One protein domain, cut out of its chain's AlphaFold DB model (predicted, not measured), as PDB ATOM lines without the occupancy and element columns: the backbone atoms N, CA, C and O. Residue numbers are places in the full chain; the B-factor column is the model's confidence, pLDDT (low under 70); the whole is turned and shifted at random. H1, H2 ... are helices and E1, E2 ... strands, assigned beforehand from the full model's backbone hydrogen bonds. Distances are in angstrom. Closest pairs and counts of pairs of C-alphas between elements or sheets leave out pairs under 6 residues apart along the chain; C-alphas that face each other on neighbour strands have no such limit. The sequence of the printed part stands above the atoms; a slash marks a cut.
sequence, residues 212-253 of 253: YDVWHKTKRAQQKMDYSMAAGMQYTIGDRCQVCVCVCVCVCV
ATOM      1  N   TYR A 212      -8.913 -24.447 -39.506       91.19
ATOM      2  CA  TYR A 212      -8.546 -25.782 -39.038       91.19
ATOM      3  C   TYR A 212      -8.885 -26.872 -40.067       91.19
ATOM      4  O   TYR A 212      -8.081 -27.774 -40.307       91.19
ATOM      5  N   ASP A 213     -10.030 -26.753 -40.745       90.00
ATOM      6  CA  ASP A 213     -10.410 -27.647 -41.844       90.00
ATOM      7  C   ASP A 213      -9.427 -27.575 -43.017       90.00
ATOM      8  O   ASP A 213      -9.067 -28.601 -43.602       90.00
ATOM      9  N   VAL A 214      -9.012 -26.361 -43.393       89.44
ATOM     10  CA  VAL A 214      -8.009 -26.138 -44.442       89.44
ATOM     11  C   VAL A 214      -6.681 -26.759 -44.028       89.44
ATOM     12  O   VAL A 214      -6.110 -27.518 -44.808       89.44
ATOM     13  N   TRP A 215      -6.233 -26.530 -42.792       89.50
ATOM     14  CA  TRP A 215      -5.005 -27.129 -42.273       89.50
ATOM     15  C   TRP A 215      -5.039 -28.663 -42.316       89.50
ATOM     16  O   TRP A 215      -4.096 -29.277 -42.816       89.50
ATOM     17  N   HIS A 216      -6.137 -29.297 -41.888       88.12
ATOM     18  CA  HIS A 216      -6.292 -30.758 -41.954       88.12
ATOM     19  C   HIS A 216      -6.207 -31.291 -43.383       88.12
ATOM     20  O   HIS A 216      -5.556 -32.309 -43.626       88.12
ATOM     21  N   LYS A 217      -6.838 -30.610 -44.347       87.69
ATOM     22  CA  LYS A 217      -6.731 -30.985 -45.764       87.69
ATOM     23  C   LYS A 217      -5.301 -30.875 -46.265       87.69
ATOM     24  O   LYS A 217      -4.813 -31.822 -46.873       87.69
ATOM     25  N   THR A 218      -4.629 -29.759 -45.983       86.88
ATOM     26  CA  THR A 218      -3.227 -29.554 -46.359       86.88
ATOM     27  C   THR A 218      -2.339 -30.626 -45.735       86.88
ATOM     28  O   THR A 218      -1.498 -31.193 -46.424       86.88
ATOM     29  N   LYS A 219      -2.569 -30.987 -44.466       86.00
ATOM     30  CA  LYS A 219      -1.796 -32.028 -43.782       86.00
ATOM     31  C   LYS A 219      -2.001 -33.412 -44.401       86.00
ATOM     32  O   LYS A 219      -1.021 -34.117 -44.609       86.00
ATOM     33  N   ARG A 220      -3.239 -33.787 -44.750       85.31
ATOM     34  CA  ARG A 220      -3.523 -35.050 -45.461       85.31
ATOM     35  C   ARG A 220      -2.924 -35.074 -46.864       85.31
ATOM     36  O   ARG A 220      -2.405 -36.102 -47.280       85.31
ATOM     37  N   ALA A 221      -2.993 -33.957 -47.590       81.94
ATOM     38  CA  ALA A 221      -2.375 -33.836 -48.906       81.94
ATOM     39  C   ALA A 221      -0.852 -34.000 -48.811       81.94
ATOM     40  O   ALA A 221      -0.288 -34.784 -49.568       81.94
ATOM     41  N   GLN A 222      -0.216 -33.353 -47.829       82.00
ATOM     42  CA  GLN A 222       1.209 -33.520 -47.551       82.00
ATOM     43  C   GLN A 222       1.545 -34.977 -47.226       82.00
ATOM     44  O   GLN A 222       2.402 -35.549 -47.879       82.00
ATOM     45  N   GLN A 223       0.806 -35.617 -46.314       83.00
ATOM     46  CA  GLN A 223       1.004 -37.034 -45.984       83.00
ATOM     47  C   GLN A 223       0.859 -37.950 -47.204       83.00
ATOM     48  O   GLN A 223       1.613 -38.907 -47.345       83.00
ATOM     49  N   LYS A 224      -0.100 -37.667 -48.095       81.94
ATOM     50  CA  LYS A 224      -0.276 -38.423 -49.339       81.94
ATOM     51  C   LYS A 224       0.923 -38.241 -50.271       81.94
ATOM     52  O   LYS A 224       1.382 -39.229 -50.831       81.94
ATOM     53  N   MET A 225       1.434 -37.016 -50.419       76.00
ATOM     54  CA  MET A 225       2.647 -36.751 -51.200       76.00
ATOM     55  C   MET A 225       3.866 -37.444 -50.590       76.00
ATOM     56  O   MET A 225       4.551 -38.167 -51.305       76.00
ATOM     57  N   ASP A 226       4.086 -37.299 -49.282       80.25
ATOM     58  CA  ASP A 226       5.192 -37.933 -48.554       80.25
ATOM     59  C   ASP A 226       5.139 -39.462 -48.707       80.25
ATOM     60  O   ASP A 226       6.152 -40.101 -48.983       80.25
ATOM     61  N   TYR A 227       3.941 -40.053 -48.613       77.44
ATOM     62  CA  TYR A 227       3.729 -41.480 -48.844       77.44
ATOM     63  C   TYR A 227       4.031 -41.884 -50.290       77.44
ATOM     64  O   TYR A 227       4.700 -42.887 -50.514       77.44
ATOM     65  N   SER A 228       3.560 -41.120 -51.281       76.75
ATOM     66  CA  SER A 228       3.852 -41.391 -52.693       76.75
ATOM     67  C   SER A 228       5.344 -41.283 -53.004       76.75
ATOM     68  O   SER A 228       5.856 -42.100 -53.764       76.75
ATOM     69  N   MET A 229       6.048 -40.325 -52.393       75.56
ATOM     70  CA  MET A 229       7.502 -40.222 -52.489       75.56
ATOM     71  C   MET A 229       8.173 -41.443 -51.859       75.56
ATOM     72  O   MET A 229       8.973 -42.095 -52.518       75.56
ATOM     73  N   ALA A 230       7.809 -41.805 -50.626       74.31
ATOM     74  CA  ALA A 230       8.376 -42.959 -49.931       74.31
ATOM     75  C   ALA A 230       8.122 -44.287 -50.662       74.31
ATOM     76  O   ALA A 230       9.035 -45.093 -50.803       74.31
ATOM     77  N   ALA A 231       6.910 -44.500 -51.179       73.44
ATOM     78  CA  ALA A 231       6.549 -45.702 -51.931       73.44
ATOM     79  C   ALA A 231       7.280 -45.808 -53.283       73.44
ATOM     80  O   ALA A 231       7.428 -46.910 -53.810       73.44
ATOM     81  N   GLY A 232       7.727 -44.679 -53.844       69.06
ATOM     82  CA  GLY A 232       8.532 -44.625 -55.064       69.06
ATOM     83  C   GLY A 232      10.041 -44.770 -54.837       69.06
ATOM     84  O   GLY A 232      10.778 -44.901 -55.813       69.06
ATOM     85  N   MET A 233      10.515 -44.750 -53.586       71.56
ATOM     86  CA  MET A 233      11.940 -44.871 -53.269       71.56
ATOM     87  C   MET A 233      12.347 -46.342 -53.131       71.56
ATOM     88  O   MET A 233      11.928 -47.040 -52.209       71.56
ATOM     89  N   GLN A 234      13.187 -46.815 -54.053       69.62
ATOM     90  CA  GLN A 234      13.889 -48.094 -53.946       69.62
ATOM     91  C   GLN A 234      15.350 -47.817 -53.603       69.62
ATOM     92  O   GLN A 234      16.069 -47.243 -54.414       69.62
ATOM     93  N   TYR A 235      15.768 -48.221 -52.405       70.06
ATOM     94  CA  TYR A 235      17.152 -48.095 -51.957       70.06
ATOM     95  C   TYR A 235      17.920 -49.388 -52.219       70.06
ATOM     96  O   TYR A 235      17.417 -50.487 -51.966       70.06
ATOM     97  N   THR A 236      19.158 -49.256 -52.673       79.31
ATOM     98  CA  THR A 236      20.116 -50.350 -52.820       79.31
ATOM     99  C   THR A 236      21.282 -50.195 -51.845       79.31
ATOM    100  O   THR A 236      21.558 -49.114 -51.320       79.31
ATOM    101  N   ILE A 237      21.960 -51.308 -51.541       77.69
ATOM    102  CA  ILE A 237      23.130 -51.298 -50.655       77.69
ATOM    103  C   ILE A 237      24.220 -50.431 -51.305       77.69
ATOM    104  O   ILE A 237      24.764 -50.804 -52.340       77.69
ATOM    105  N   GLY A 238      24.545 -49.301 -50.672       82.06
ATOM    106  CA  GLY A 238      25.530 -48.331 -51.163       82.06
ATOM    107  C   GLY A 238      24.970 -46.926 -51.403       82.06
ATOM    108  O   GLY A 238      25.758 -45.985 -51.516       82.06
ATOM    109  N   ASP A 239      23.643 -46.765 -51.416       82.12
ATOM    110  CA  ASP A 239      23.000 -45.464 -51.604       82.12
ATOM    111  C   ASP A 239      23.289 -44.510 -50.439       82.12
ATOM    112  O   ASP A 239      23.267 -44.886 -49.261       82.12
ATOM    113  N   ARG A 240      23.533 -43.237 -50.766       74.75
ATOM    114  CA  ARG A 240      23.719 -42.167 -49.782       74.75
ATOM    115  C   ARG A 240      22.425 -41.374 -49.674       74.75
ATOM    116  O   ARG A 240      21.952 -40.799 -50.647       74.75
ATOM    117  N   CYS A 241      21.850 -41.342 -48.478       67.31
ATOM    118  CA  CYS A 241      20.617 -40.610 -48.205       67.31
ATOM    119  C   CYS A 241      20.916 -39.357 -47.384       67.31
ATOM    120  O   CYS A 241      21.660 -39.418 -46.404       67.31
ATOM    121  N   GLN A 242      20.279 -38.244 -47.734       60.41
ATOM    122  CA  GLN A 242      20.241 -37.041 -46.917       60.41
ATOM    123  C   GLN A 242      18.846 -36.891 -46.308       60.41
ATOM    124  O   GLN A 242      17.840 -36.796 -47.012       60.41
ATOM    125  N   VAL A 243      18.787 -36.880 -44.978       52.81
ATOM    126  CA  VAL A 243      17.554 -36.621 -44.229       52.81
ATOM    127  C   VAL A 243      17.433 -35.115 -44.040       52.81
ATOM    128  O   VAL A 243      18.259 -34.508 -43.359       52.81
ATOM    129  N   CYS A 244      16.417 -34.498 -44.638       48.28
ATOM    130  CA  CYS A 244      16.092 -33.104 -44.361       48.28
ATOM    131  C   CYS A 244      15.018 -33.069 -43.272       48.28
ATOM    132  O   CYS A 244      13.923 -33.567 -43.474       48.28
ATOM    133  N   VAL A 245      15.307 -32.505 -42.100       48.00
ATOM    134  CA  VAL A 245      14.355 -32.526 -40.969       48.00
ATOM    135  C   VAL A 245      13.168 -31.567 -41.190       48.00
ATOM    136  O   VAL A 245      12.123 -31.728 -40.570       48.00
ATOM    137  N   CYS A 246      13.271 -30.623 -42.134       41.56
ATOM    138  CA  CYS A 246      12.202 -29.657 -42.419       41.56
ATOM    139  C   CYS A 246      10.966 -30.256 -43.114       41.56
ATOM    140  O   CYS A 246       9.892 -29.655 -43.057       41.56
ATOM    141  N   VAL A 247      11.099 -31.419 -43.757       40.94
ATOM    142  CA  VAL A 247      10.016 -32.199 -44.378       40.94
ATOM    143  C   VAL A 247      10.432 -33.649 -44.191       40.94
ATOM    144  O   VAL A 247      11.530 -33.966 -44.613       40.94
ATOM    145  N   CYS A 248       9.644 -34.520 -43.559       38.53
ATOM    146  CA  CYS A 248      10.005 -35.934 -43.363       38.53
ATOM    147  C   CYS A 248      10.140 -36.691 -44.705       38.53
ATOM    148  O   CYS A 248       9.295 -37.505 -45.058       38.53
ATOM    149  N   VAL A 249      11.194 -36.406 -45.463       43.84
ATOM    150  CA  VAL A 249      11.517 -36.939 -46.780       43.84
ATOM    151  C   VAL A 249      13.027 -37.150 -46.797       43.84
ATOM    152  O   VAL A 249      13.812 -36.203 -46.723       43.84
ATOM    153  N   CYS A 250      13.438 -38.413 -46.868       45.16
ATOM    154  CA  CYS A 250      14.807 -38.772 -47.218       45.16
ATOM    155  C   CYS A 250      14.985 -38.537 -48.719       45.16
ATOM    156  O   CYS A 250      14.182 -39.029 -49.506       45.16
ATOM    157  N   VAL A 251      16.021 -37.810 -49.125       49.16
ATOM    158  CA  VAL A 251      16.366 -37.623 -50.542       49.16
ATOM    159  C   VAL A 251      17.662 -38.388 -50.816       49.16
ATOM    160  O   VAL A 251      18.611 -38.266 -50.040       49.16
ATOM    161  N   CYS A 252      17.709 -39.207 -51.873       43.22
ATOM    162  CA  CYS A 252      18.969 -39.797 -52.346       43.22
ATOM    163  C   CYS A 252      19.860 -38.701 -52.935       43.22
ATOM    164  O   CYS A 252      19.374 -37.875 -53.708       43.22
ATOM    165  N   VAL A 253      21.142 -38.712 -52.564       48.81
ATOM    166  CA  VAL A 253      22.173 -37.792 -53.071       48.81
ATOM    167  C   VAL A 253      23.022 -38.482 -54.122       48.81
ATOM    168  O   VAL A 253      23.492 -39.607 -53.837       48.81
TER     169      VAL A 253
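Overview. This is residues 212 to 253 of the 253 residues of a protein of Lates calcarifer (UniProt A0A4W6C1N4). A small hairpin of two antiparallel strands, E1 and E2, folds back beside the later part of one long helix, H1, with E2 nearer to it. Residues 212 to 221 of H1 stick out free. The 42 printed residues, with H1, E1 and E2 in that order, are of mixed class, loose, with a radius of gyration of the C-alphas of 12.9 A, a rod spanning 42 by 19 by 9 A.

Arrangement. E1, residues 241 to 244, and E2, residues 249 to 252, form a hairpin at 147 degrees; N 242 and O 251 are 2.8 A apart, within hydrogen-bond range. The closest C-alphas of E2 and H1, residues 212 to 232, are those of Val 249 and Asp 226, 6.6 A apart. In H1 every O i to N i+4 pair is within hydrogen-bond range.

Along the chain. E1 is 9.6 A long and E2 9.7 A, ending at C-alpha 252 (18.969, -39.797, -52.346). H1, 30.1 A long, begins at C-alpha 212 (-8.546, -25.782, -39.038).

Size, cuts and confidence. The farthest C-alphas, of Tyr 212 and Gly 238, are 42.6 A apart. The printed part has no cut. The link H1 to E1 is short and E1 to E2 tight. Residues 232, 234 and 241 to 253 have pLDDT under 70.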